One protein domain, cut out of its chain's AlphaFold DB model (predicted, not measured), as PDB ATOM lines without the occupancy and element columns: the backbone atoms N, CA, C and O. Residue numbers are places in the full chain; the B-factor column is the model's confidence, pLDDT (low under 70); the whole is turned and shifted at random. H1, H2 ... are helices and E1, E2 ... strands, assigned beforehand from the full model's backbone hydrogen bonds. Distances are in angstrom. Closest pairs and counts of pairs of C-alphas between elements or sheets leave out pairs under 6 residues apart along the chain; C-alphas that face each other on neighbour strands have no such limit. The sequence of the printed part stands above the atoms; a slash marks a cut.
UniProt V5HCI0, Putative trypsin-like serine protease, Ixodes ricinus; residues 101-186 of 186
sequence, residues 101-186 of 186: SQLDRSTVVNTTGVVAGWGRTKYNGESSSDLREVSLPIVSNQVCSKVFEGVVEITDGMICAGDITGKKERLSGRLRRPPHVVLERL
ATOM      1  N   SER A 101     -22.313 -21.230 -36.235       67.38
ATOM      2  CA  SER A 101     -23.646 -20.923 -35.693       67.38
ATOM      3  C   SER A 101     -23.812 -21.249 -34.203       67.38
ATOM      4  O   SER A 101     -24.768 -20.793 -33.584       67.38
ATOM      5  N   GLN A 102     -22.903 -22.039 -33.633       65.25
ATOM      6  CA  GLN A 102     -22.878 -22.457 -32.230       65.25
ATOM      7  C   GLN A 102     -21.826 -21.688 -31.415       65.25
ATOM      8  O   GLN A 102     -21.693 -21.920 -30.215       65.25
ATOM      9  N   LEU A 103     -21.072 -20.777 -32.043       67.81
ATOM     10  CA  LEU A 103     -20.029 -19.980 -31.394       67.81
ATOM     11  C   LEU A 103     -20.614 -18.781 -30.636       67.81
ATOM     12  O   LEU A 103     -20.238 -17.636 -30.871       67.81
ATOM     13  N   ASP A 104     -21.512 -19.035 -29.690       78.81
ATOM     14  CA  ASP A 104     -21.823 -18.052 -28.657       78.81
ATOM     15  C   ASP A 104     -21.071 -18.431 -27.380       78.81
ATOM     16  O   ASP A 104     -21.460 -19.342 -26.649       78.81
ATOM     17  N   ARG A 105     -19.976 -17.718 -27.093       74.75
ATOM     18  CA  ARG A 105     -19.148 -17.968 -25.901       74.75
ATOM     19  C   ARG A 105     -19.937 -17.819 -24.604       74.75
ATOM     20  O   ARG A 105     -19.582 -18.448 -23.613       74.75
ATOM     21  N   SER A 106     -21.003 -17.017 -24.593       80.44
ATOM     22  CA  SER A 106     -21.839 -16.869 -23.403       80.44
ATOM     23  C   SER A 106     -22.542 -18.178 -23.028       80.44
ATOM     24  O   SER A 106     -22.776 -18.420 -21.845       80.44
ATOM     25  N   THR A 107     -22.771 -19.072 -23.998       84.62
ATOM     26  CA  THR A 107     -23.409 -20.379 -23.769       84.62
ATOM     27  C   THR A 107     -22.518 -21.367 -23.023       84.62
ATOM     28  O   THR A 107     -23.029 -22.279 -22.378       84.62
ATOM     29  N   VAL A 108     -21.193 -21.181 -23.071       86.44
ATOM     30  CA  VAL A 108     -20.237 -22.054 -22.374       86.44
ATOM     31  C   VAL A 108     -19.806 -21.498 -21.017       86.44
ATOM     32  O   VAL A 108     -19.209 -22.225 -20.225       86.44
ATOM     33  N   VAL A 109     -20.125 -20.242 -20.688       90.00
ATOM     34  CA  VAL A 109     -19.817 -19.668 -19.367       90.00
ATOM     35  C   VAL A 109     -20.560 -20.442 -18.272       90.00
ATOM     36  O   VAL A 109     -21.726 -20.789 -18.422       90.00
ATOM     37  N   ASN A 110     -19.883 -20.699 -17.149       88.50
ATOM     38  CA  ASN A 110     -20.350 -21.531 -16.031       88.50
ATOM     39  C   ASN A 110     -20.561 -23.018 -16.362       88.50
ATOM     40  O   ASN A 110     -20.993 -23.772 -15.488       88.50
ATOM     41  N   THR A 111     -20.233 -23.461 -17.577       90.44
ATOM     42  CA  THR A 111     -20.103 -24.890 -17.881       90.44
ATOM     43  C   THR A 111     -18.712 -25.392 -17.486       90.44
ATOM     44  O   THR A 111     -17.841 -24.618 -17.082       90.44
ATOM     45  N   THR A 112     -18.497 -26.703 -17.566       89.38
ATOM     46  CA  THR A 112     -17.224 -27.337 -17.210       89.38
ATOM     47  C   THR A 112     -16.457 -27.703 -18.474       89.38
ATOM     48  O   THR A 112     -16.942 -28.495 -19.276       89.38
ATOM     49  N   GLY A 113     -15.245 -27.169 -18.618       89.56
ATOM     50  CA  GLY A 113     -14.263 -27.605 -19.607       89.56
ATOM     51  C   GLY A 113     -13.326 -28.673 -19.038       89.56
ATOM     52  O   GLY A 113     -13.162 -28.790 -17.819       89.56
ATOM     53  N   VAL A 114     -12.695 -29.445 -19.921       90.00
ATOM     54  CA  VAL A 114     -11.673 -30.437 -19.564       90.00
ATOM     55  C   VAL A 114     -10.368 -30.059 -20.245       90.00
ATOM     56  O   VAL A 114     -10.336 -29.864 -21.455       90.00
ATOM     57  N   VAL A 115      -9.296 -29.984 -19.461       90.62
ATOM     58  CA  VAL A 115      -7.930 -29.800 -19.961       90.62
ATOM     59  C   VAL A 115      -7.181 -31.105 -19.748       90.62
ATOM     60  O   VAL A 115      -7.117 -31.587 -18.616       90.62
ATOM     61  N   ALA A 116      -6.604 -31.662 -20.810       91.25
ATOM     62  CA  ALA A 116      -5.840 -32.907 -20.767       91.25
ATOM     63  C   ALA A 116      -4.422 -32.716 -21.325       91.25
ATOM     64  O   ALA A 116      -4.209 -31.964 -22.274       91.25
ATOM     65  N   GLY A 117      -3.439 -33.398 -20.735       90.25
ATOM     66  CA  GLY A 117      -2.057 -33.380 -21.208       90.25
ATOM     67  C   GLY A 117      -1.030 -33.847 -20.175       90.25
ATOM     68  O   GLY A 117      -1.357 -34.324 -19.090       90.25
ATOM     69  N   TRP A 118       0.243 -33.663 -20.521       89.88
ATOM     70  CA  TRP A 118       1.417 -34.016 -19.704       89.88
ATOM     71  C   TRP A 118       2.042 -32.804 -19.001       89.88
ATOM     72  O   TRP A 118       3.217 -32.803 -18.642       89.88
ATOM     73  N   GLY A 119       1.272 -31.727 -18.837       84.81
ATOM     74  CA  GLY A 119       1.750 -30.472 -18.263       84.81
ATOM     75  C   GLY A 119       2.206 -30.585 -16.803       84.81
ATOM     76  O   GLY A 119       2.133 -31.634 -16.154       84.81
ATOM     77  N   ARG A 120       2.679 -29.462 -16.259       81.75
ATOM     78  CA  ARG A 120       3.090 -29.369 -14.852       81.75
ATOM     79  C   ARG A 120       1.892 -29.565 -13.928       81.75
ATOM     80  O   ARG A 120       0.883 -28.881 -14.054       81.75
ATOM     81  N   THR A 121       2.038 -30.437 -12.934       80.00
ATOM     82  CA  THR A 121       0.978 -30.708 -11.938       80.00
ATOM     83  C   THR A 121       1.029 -29.770 -10.730       80.00
ATOM     84  O   THR A 121       0.112 -29.744  -9.908       80.00
ATOM     85  N   LYS A 122       2.115 -29.001 -10.597       76.12
ATOM     86  CA  LYS A 122       2.348 -28.023  -9.530       76.12
ATOM     87  C   LYS A 122       3.020 -26.785 -10.119       76.12
ATOM     88  O   LYS A 122       3.790 -26.888 -11.074       76.12
ATOM     89  N   TYR A 123       2.769 -25.623  -9.517       69.44
ATOM     90  CA  TYR A 123       3.487 -24.393  -9.857       69.44
ATOM     91  C   TYR A 123       5.000 -24.598  -9.698       69.44
ATOM     92  O   TYR A 123       5.432 -25.117  -8.668       69.44
ATOM     93  N   ASN A 124       5.780 -24.231 -10.720       72.00
ATOM     94  CA  ASN A 124       7.223 -24.499 -10.820       72.00
ATOM     95  C   ASN A 124       7.636 -25.973 -10.622       72.00
ATOM     96  O   ASN A 124       8.794 -26.251 -10.324       72.00
ATOM     97  N   GLY A 125       6.704 -26.916 -10.776       77.00
ATOM     98  CA  GLY A 125       6.988 -28.347 -10.740       77.00
ATOM     99  C   GLY A 125       7.424 -28.898 -12.095       77.00
ATOM    100  O   GLY A 125       7.441 -28.193 -13.106       77.00
ATOM    101  N   GLU A 126       7.734 -30.188 -12.115       82.31
ATOM    102  CA  GLU A 126       8.018 -30.922 -13.346       82.31
ATOM    103  C   GLU A 126       6.732 -31.298 -14.098       82.31
ATOM    104  O   GLU A 126       5.638 -31.373 -13.523       82.31
ATOM    105  N   SER A 127       6.880 -31.506 -15.406       84.62
ATOM    106  CA  SER A 127       5.837 -32.071 -16.265       84.62
ATOM    107  C   SER A 127       5.541 -33.518 -15.871       84.62
ATOM    108  O   SER A 127       6.433 -34.246 -15.438       84.62
ATOM    109  N   SER A 128       4.284 -33.934 -16.014       86.75
ATOM    110  CA  SER A 128       3.873 -35.313 -15.739       86.75
ATOM    111  C   SER A 128       4.403 -36.259 -16.818       86.75
ATOM    112  O   SER A 128       4.313 -35.954 -18.003       86.75
ATOM    113  N   SER A 129       4.912 -37.428 -16.426       87.06
ATOM    114  CA  SER A 129       5.201 -38.521 -17.367       87.06
ATOM    115  C   SER A 129       3.924 -39.143 -17.919       87.06
ATOM    116  O   SER A 129       3.897 -39.547 -19.076       87.06
ATOM    117  N   ASP A 130       2.872 -39.185 -17.106       89.50
ATOM    118  CA  ASP A 130       1.588 -39.789 -17.452       89.50
ATOM    119  C   ASP A 130       0.584 -38.729 -17.881       89.50
ATOM    120  O   ASP A 130       0.605 -37.603 -17.369       89.50
ATOM    121  N   LEU A 131      -0.304 -39.102 -18.797       89.06
ATOM    122  CA  LEU A 131      -1.394 -38.261 -19.258       89.06
ATOM    123  C   LEU A 131      -2.332 -37.997 -18.083       89.06
ATOM    124  O   LEU A 131      -2.727 -38.919 -17.367       89.06
ATOM    125  N   ARG A 132      -2.681 -36.730 -17.877       90.94
ATOM    126  CA  ARG A 132      -3.621 -36.315 -16.837       90.94
ATOM    127  C   ARG A 132      -4.674 -35.401 -17.419       90.94
ATOM    128  O   ARG A 132      -4.446 -34.749 -18.432       90.94
ATOM    129  N   GLU A 133      -5.789 -35.308 -16.714       90.94
ATOM    130  CA  GLU A 133      -6.855 -34.371 -17.022       90.94
ATOM    131  C   GLU A 133      -7.317 -33.621 -15.774       90.94
ATOM    132  O   GLU A 133      -7.127 -34.063 -14.635       90.94
ATOM    133  N   VAL A 134      -7.917 -32.456 -15.995       86.81
ATOM    134  CA  VAL A 134      -8.577 -31.673 -14.958       86.81
ATOM    135  C   VAL A 134      -9.832 -31.017 -15.516       86.81
ATOM    136  O   VAL A 134      -9.815 -30.410 -16.584       86.81
ATOM    137  N   SER A 135     -10.922 -31.114 -14.760       89.12
ATOM    138  CA  SER A 135     -12.163 -30.397 -15.043       89.12
ATOM    139  C   SER A 135     -12.137 -29.016 -14.386       89.12
ATOM    140  O   SER A 135     -11.897 -28.907 -13.176       89.12
ATOM    141  N   LEU A 136     -12.388 -27.968 -15.171       88.31
ATOM    142  CA  LEU A 136     -12.360 -26.571 -14.737       88.31
ATOM    143  C   LEU A 136     -13.640 -25.845 -15.174       88.31
ATOM    144  O   LEU A 136     -14.093 -26.047 -16.299       88.31
ATOM    145  N   PRO A 137     -14.225 -24.983 -14.326       91.31
ATOM    146  CA  PRO A 137     -15.358 -24.168 -14.740       91.31
ATOM    147  C   PRO A 137     -14.892 -23.082 -15.712       91.31
ATOM    148  O   PRO A 137     -13.895 -22.407 -15.455       91.31
ATOM    149  N   ILE A 138     -15.624 -22.888 -16.803       90.69
ATOM    150  CA  ILE A 138     -15.406 -21.786 -17.740       90.69
ATOM    151  C   ILE A 138     -15.950 -20.501 -17.113       90.69
ATOM    152  O   ILE A 138     -17.079 -20.459 -16.618       90.69
ATOM    153  N   VAL A 139     -15.148 -19.441 -17.139       91.19
ATOM    154  CA  VAL A 139     -15.478 -18.133 -16.565       91.19
ATOM    155  C   VAL A 139     -15.566 -17.083 -17.663       91.19
ATOM    156  O   VAL A 139     -14.902 -17.184 -18.693       91.19
ATOM    157  N   SER A 140     -16.386 -16.055 -17.455       91.12
ATOM    158  CA  SER A 140     -16.513 -14.985 -18.442       91.12
ATOM    159  C   SER A 140     -15.220 -14.174 -18.566       91.12
ATOM    160  O   SER A 140     -14.512 -13.941 -17.577       91.12
ATOM    161  N   ASN A 141     -14.952 -13.660 -19.768       89.50
ATOM    162  CA  ASN A 141     -13.790 -12.806 -20.027       89.50
ATOM    163  C   ASN A 141     -13.798 -11.545 -19.156       89.50
ATOM    164  O   ASN A 141     -12.740 -11.100 -18.722       89.50
ATOM    165  N   GLN A 142     -14.974 -11.017 -18.801       90.06
ATOM    166  CA  GLN A 142     -15.093  -9.883 -17.881       90.06
ATOM    167  C   GLN A 142     -14.526 -10.198 -16.490       90.06
ATOM    168  O   GLN A 142     -13.838  -9.371 -15.893       90.06
ATOM    169  N   VAL A 143     -14.817 -11.385 -15.954       89.44
ATOM    170  CA  VAL A 143     -14.281 -11.796 -14.653       89.44
ATOM    171  C   VAL A 143     -12.797 -12.122 -14.773       89.44
ATOM    172  O   VAL A 143     -12.009 -11.703 -13.930       89.44
ATOM    173  N   CYS A 144     -12.407 -12.800 -15.851       88.69
ATOM    174  CA  CYS A 144     -11.017 -13.137 -16.131       88.69
ATOM    175  C   CYS A 144     -10.121 -11.892 -16.252       88.69
ATOM    176  O   CYS A 144      -9.046 -11.850 -15.662       88.69
ATOM    177  N   SER A 145     -10.600 -10.842 -16.922       89.62
ATOM    178  CA  SER A 145      -9.870  -9.580 -17.105       89.62
ATOM    179  C   SER A 145      -9.488  -8.927 -15.779       89.62
ATOM    180  O   SER A 145      -8.406  -8.370 -15.663       89.62
ATOM    181  N   LYS A 146     -10.340  -9.045 -14.750       89.38
ATOM    182  CA  LYS A 146     -10.043  -8.530 -13.403       89.38
ATOM    183  C   LYS A 146      -8.964  -9.344 -12.690       89.38
ATOM    184  O   LYS A 146      -8.207  -8.801 -11.899       89.38
ATOM    185  N   VAL A 147      -8.900 -10.651 -12.946       85.44
ATOM    186  CA  VAL A 147      -7.872 -11.533 -12.370       85.44
ATOM    187  C   VAL A 147      -6.507 -11.273 -13.013       85.44
ATOM    188  O   VAL A 147      -5.491 -11.335 -12.325       85.44
ATOM    189  N   PHE A 148      -6.487 -10.976 -14.314       83.88
ATOM    190  CA  PHE A 148      -5.270 -10.740 -15.098       83.88
ATOM    191  C   PHE A 148      -4.944  -9.255 -15.322       83.88
ATOM    192  O   PHE A 148      -4.096  -8.928 -16.156       83.88
ATOM    193  N   GLU A 149      -5.580  -8.357 -14.569       86.19
ATOM    194  CA  GLU A 149      -5.373  -6.916 -14.686       86.19
ATOM    195  C   GLU A 149      -3.890  -6.556 -14.487       86.19
ATOM    196  O   GLU A 149      -3.240  -6.995 -13.537       86.19
ATOM    197  N   GLY A 150      -3.329  -5.789 -15.428       83.12
ATOM    198  CA  GLY A 150      -1.911  -5.413 -15.430       83.12
ATOM    199  C   GLY A 150      -0.931  -6.535 -15.806       83.12
ATOM    200  O   GLY A 150       0.273  -6.289 -15.837       83.12
ATOM    201  N   VAL A 151      -1.415  -7.745 -16.106       83.69
ATOM    202  CA  VAL A 151      -0.594  -8.889 -16.540       83.69
ATOM    203  C   VAL A 151      -0.797  -9.174 -18.023       83.69
ATOM    204  O   VAL A 151       0.175  -9.276 -18.770       83.69
ATOM    205  N   VAL A 152      -2.051  -9.316 -18.457       82.44
ATOM    206  CA  VAL A 152      -2.396  -9.526 -19.866       82.44
ATOM    207  C   VAL A 152      -3.797  -9.007 -20.170       82.44
ATOM    208  O   VAL A 152      -4.720  -9.175 -19.378       82.44
ATOM    209  N   GLU A 153      -3.950  -8.389 -21.336       86.44
ATOM    210  CA  GLU A 153      -5.248  -8.034 -21.896       86.44
ATOM    211  C   GLU A 153      -5.985  -9.294 -22.377       86.44
ATOM    212  O   GLU A 153      -5.441 -10.097 -23.139       86.44
ATOM    213  N   ILE A 154      -7.219  -9.483 -21.904       86.50
ATOM    214  CA  ILE A 154      -8.080 -10.601 -22.303       86.50
ATOM    215  C   ILE A 154      -8.950 -10.148 -23.475       86.50
ATOM    216  O   ILE A 154      -9.755  -9.231 -23.333       86.50
ATOM    217  N   THR A 155      -8.805 -10.816 -24.617       85.81
ATOM    218  CA  THR A 155      -9.549 -10.513 -25.848       85.81
ATOM    219  C   THR A 155     -10.694 -11.502 -26.076       85.81
ATOM    220  O   THR A 155     -10.740 -12.578 -25.473       85.81
ATOM    221  N   ASP A 156     -11.610 -11.176 -26.989       83.88
ATOM    222  CA  ASP A 156     -12.751 -12.043 -27.338       83.88
ATOM    223  C   ASP A 156     -12.340 -13.381 -27.979       83.88
ATOM    224  O   ASP A 156     -13.105 -14.347 -27.949       83.88
ATOM    225  N   GLY A 157     -11.111 -13.473 -28.502       80.88
ATOM    226  CA  GLY A 157     -10.527 -14.726 -28.992       80.88
ATOM    227  C   GLY A 157     -10.205 -15.735 -27.881       80.88
ATOM    228  O   GLY A 157     -10.132 -16.935 -28.136       80.88
ATOM    229  N   MET A 158     -10.097 -15.298 -26.620       86.25
ATOM    230  CA  MET A 158      -9.638 -16.136 -25.501       86.25
ATOM    231  C   MET A 158     -10.783 -16.738 -24.678       86.25
ATOM    232  O   MET A 158     -11.868 -16.156 -24.571       86.25
ATOM    233  N   ILE A 159     -10.592 -17.953 -24.153       88.12
ATOM    234  CA  ILE A 159     -11.470 -18.585 -23.148       88.12
ATOM    235  C   ILE A 159     -10.677 -18.715 -21.851       88.12
ATOM    236  O   ILE A 159      -9.526 -19.152 -21.844       88.12
ATOM    237  N   CYS A 160     -11.324 -18.370 -20.742       89.00
ATOM    238  CA  CYS A 160     -10.775 -18.570 -19.413       89.00
ATOM    239  C   CYS A 160     -11.516 -19.693 -18.693       89.00
ATOM    240  O   CYS A 160     -12.747 -19.708 -18.654       89.00
ATOM    241  N   ALA A 161     -10.776 -20.595 -18.056       89.50
ATOM    242  CA  ALA A 161     -11.344 -21.649 -17.227       89.50
ATOM    243  C   ALA A 161     -10.562 -21.791 -15.923       89.50
ATOM    244  O   ALA A 161      -9.343 -21.902 -15.945       89.50
ATOM    245  N   GLY A 162     -11.239 -21.796 -14.777       85.88
ATOM    246  CA  GLY A 162     -10.578 -21.916 -13.482       85.88
ATOM    247  C   GLY A 162     -11.441 -21.555 -12.285       85.88
ATOM    248  O   GLY A 162     -12.402 -20.795 -12.392       85.88
ATOM    249  N   ASP A 163     -11.079 -22.076 -11.111       78.62
ATOM    250  CA  ASP A 163     -11.760 -21.717  -9.861       78.62
ATOM    251  C   ASP A 163     -11.312 -20.333  -9.374       78.62
ATOM    252  O   ASP A 163     -10.393 -20.191  -8.569       78.62
ATOM    253  N   ILE A 164     -12.006 -19.312  -9.863       69.38
ATOM    254  CA  ILE A 164     -11.870 -17.911  -9.449       69.38
ATOM    255  C   ILE A 164     -12.415 -17.631  -8.037       69.38
ATOM    256  O   ILE A 164     -12.143 -16.575  -7.475       69.38
ATOM    257  N   THR A 165     -13.197 -18.549  -7.454       58.72
ATOM    258  CA  THR A 165     -13.826 -18.361  -6.133       58.72
ATOM    259  C   THR A 165     -12.975 -18.889  -4.980       58.72
ATOM    260  O   THR A 165     -13.314 -18.670  -3.816       58.72
ATOM    261  N   GLY A 166     -11.892 -19.616  -5.284       52.38
ATOM    262  CA  GLY A 166     -11.033 -20.253  -4.286       52.38
ATOM    263  C   GLY A 166     -11.751 -21.318  -3.448       52.38
ATOM    264  O   GLY A 166     -11.271 -21.676  -2.370       52.38
ATOM    265  N   LYS A 167     -12.908 -21.839  -3.887       42.41
ATOM    266  CA  LYS A 167     -13.676 -22.832  -3.115       42.41
ATOM    267  C   LYS A 167     -12.927 -24.157  -2.983       42.41
ATOM    268  O   LYS A 167     -12.999 -24.773  -1.921       42.41
ATOM    269  N   LYS A 168     -12.152 -24.560  -3.996       44.97
ATOM    270  CA  LYS A 168     -11.265 -25.731  -3.904       44.97
ATOM    271  C   LYS A 168     -10.065 -25.474  -2.983       44.97
ATOM    272  O   LYS A 168      -9.637 -26.381  -2.276       44.97
ATOM    273  N   GLU A 169      -9.568 -24.234  -2.920       36.75
ATOM    274  CA  GLU A 169      -8.442 -23.852  -2.049       36.75
ATOM    275  C   GLU A 169      -8.840 -23.659  -0.576       36.75
ATOM    276  O   GLU A 169      -8.018 -23.897   0.314       36.75
ATOM    277  N   ARG A 170     -10.110 -23.330  -0.286       31.09
ATOM    278  CA  ARG A 170     -10.647 -23.290   1.092       31.09
ATOM    279  C   ARG A 170     -10.571 -24.643   1.801       31.09
ATOM    280  O   ARG A 170     -10.492 -24.665   3.024       31.09
ATOM    281  N   LEU A 171     -10.552 -25.745   1.052       42.09
ATOM    282  CA  LEU A 171     -10.392 -27.102   1.583       42.09
ATOM    283  C   LEU A 171      -8.919 -27.506   1.789       42.09
ATOM    284  O   LEU A 171      -8.663 -28.502   2.456       42.09
ATOM    285  N   SER A 172      -7.948 -26.741   1.266       41.78
ATOM    286  CA  SER A 172      -6.512 -27.070   1.350       41.78
ATOM    287  C   SER A 172      -5.644 -26.056   2.106       41.78
ATOM    288  O   SER A 172      -4.429 -26.237   2.179       41.78
ATOM    289  N   GLY A 173      -6.226 -24.986   2.659       29.25
ATOM    290  CA  GLY A 173      -5.562 -24.122   3.644       29.25
ATOM    291  C   GLY A 173      -4.288 -23.401   3.176       29.25
ATOM    292  O   GLY A 173      -3.413 -23.134   3.997       29.25
ATOM    293  N   ARG A 174      -4.139 -23.076   1.885       33.91
ATOM    294  CA  ARG A 174      -2.984 -22.303   1.386       33.91
ATOM    295  C   ARG A 174      -3.420 -20.930   0.886       33.91
ATOM    296  O   ARG A 174      -4.081 -20.815  -0.133       33.91
ATOM    297  N   LEU A 175      -3.019 -19.899   1.626       35.16
ATOM    298  CA  LEU A 175      -3.184 -18.486   1.291       35.16
ATOM    299  C   LEU A 175      -2.150 -18.076   0.215       35.16
ATOM    300  O   LEU A 175      -0.979 -18.437   0.337       35.16
ATOM    301  N   ARG A 176      -2.576 -17.257  -0.762       33.97
ATOM    302  CA  ARG A 176      -1.782 -16.576  -1.820       33.97
ATOM    303  C   ARG A 176      -1.380 -17.400  -3.053       33.97
ATOM    304  O   ARG A 176      -0.195 -17.508  -3.368       33.97
ATOM    305  N   ARG A 177      -2.346 -17.906  -3.818       45.94
ATOM    306  CA  ARG A 177      -2.100 -18.356  -5.199       45.94
ATOM    307  C   ARG A 177      -2.997 -17.577  -6.158       45.94
ATOM    308  O   ARG A 177      -4.133 -17.292  -5.783       45.94
ATOM    309  N   PRO A 178      -2.522 -17.201  -7.362       41.41
ATOM    310  CA  PRO A 178      -3.464 -16.846  -8.408       41.41
ATOM    311  C   PRO A 178      -4.366 -18.072  -8.627       41.41
ATOM    312  O   PRO A 178      -3.860 -19.201  -8.568       41.41
ATOM    313  N   PRO A 179      -5.681 -17.878  -8.812       47.78
ATOM    314  CA  PRO A 179      -6.597 -18.981  -9.063       47.78
ATOM    315  C   PRO A 179      -6.047 -19.848 -10.201       47.78
ATOM    316  O   PRO A 179      -5.372 -19.342 -11.099       47.78
ATOM    317  N   HIS A 180      -6.295 -21.159 -10.145       52.25
ATOM    318  CA  HIS A 180      -5.936 -22.098 -11.210       52.25
ATOM    319  C   HIS A 180      -6.761 -21.779 -12.463       52.25
ATOM    320  O   HIS A 180      -7.729 -22.477 -12.757       52.25
ATOM    321  N   VAL A 181      -6.421 -20.684 -13.142       50.81
ATOM    322  CA  VAL A 181      -7.057 -20.215 -14.363       50.81
ATOM    323  C   VAL A 181      -6.150 -20.589 -15.515       50.81
ATOM    324  O   VAL A 181      -5.036 -20.081 -15.648       50.81
ATOM    325  N   VAL A 182      -6.629 -21.521 -16.322       59.50
ATOM    326  CA  VAL A 182      -6.075 -21.819 -17.629       59.50
ATOM    327  C   VAL A 182      -6.684 -20.816 -18.600       59.50
ATOM    328  O   VAL A 182      -7.904 -20.662 -18.680       59.50
ATOM    329  N   LEU A 183      -5.806 -20.099 -19.289       52.91
ATOM    330  CA  LEU A 183      -6.150 -19.227 -20.397       52.91
ATOM    331  C   LEU A 183      -5.806 -19.984 -21.675       52.91
ATOM    332  O   LEU A 183      -4.625 -20.158 -21.975       52.91
ATOM    333  N   GLU A 184      -6.818 -20.435 -22.407       58.59
ATOM    334  CA  GLU A 184      -6.605 -20.963 -23.752       58.59
ATOM    335  C   GLU A 184      -6.745 -19.816 -24.754       58.59
ATOM    336  O   GLU A 184      -7.771 -19.128 -24.818       58.59
ATOM    337  N   ARG A 185      -5.657 -19.583 -25.494       53.06
ATOM    338  CA  ARG A 185      -5.597 -18.673 -26.636       53.06
ATOM    339  C   ARG A 185      -5.721 -19.550 -27.875       53.06
ATOM    340  O   ARG A 185      -4.829 -20.353 -28.129       53.06
ATOM    341  N   LEU A 186      -6.852 -19.446 -28.559       38.44
ATOM    342  CA  LEU A 186      -7.019 -19.915 -29.931       38.44
ATOM    343  C   LEU A 186      -6.958 -18.674 -30.822       38.44
ATOM    344  O   LEU A 186      -7.525 -17.636 -30.408       38.44
TER     345      LEU A 186
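This is residues 101 to 186 of the 186 residues of the protein "Putative trypsin-like serine protease" of Ixodes ricinus (UniProt V5HCI0). Little is regular here: a strongly twisted antiparallel sheet, E1 E2 E3 E4, curled like part of a barrel, with H1 over E3 and two long loops. The class is mixed, with 31 of 86 printed residues in named elements, ordered E1 E2 H1 E3 E4. It is compact, radius of gyration of the C-alphas 13.8 A, spanning 38 by 29 by 24 A.

Find C-alpha 112 at (-17.224, -27.337, -17.210), where E1, residues 112 to 117, begins. E2 is residues 132 to 139, 21.7 A long, H1 141 to 147, E3 158 to 162. E4, 181 to 185, ends at (-5.597, -18.673, -26.636).

In the hairpin E1 and E2, look for N 113 and O 136, 2.8 A apart; in the hairpin E3 and E4, N 161 and O 182, 2.9 A. H1, with 2 of 3 O i to N i+4 pairs within hydrogen-bond range, is on the sheet.

The printed part has no cut. Links E1 to E2 and E3 to E4 are long. Residues 164 to 186 are under pLDDT 70.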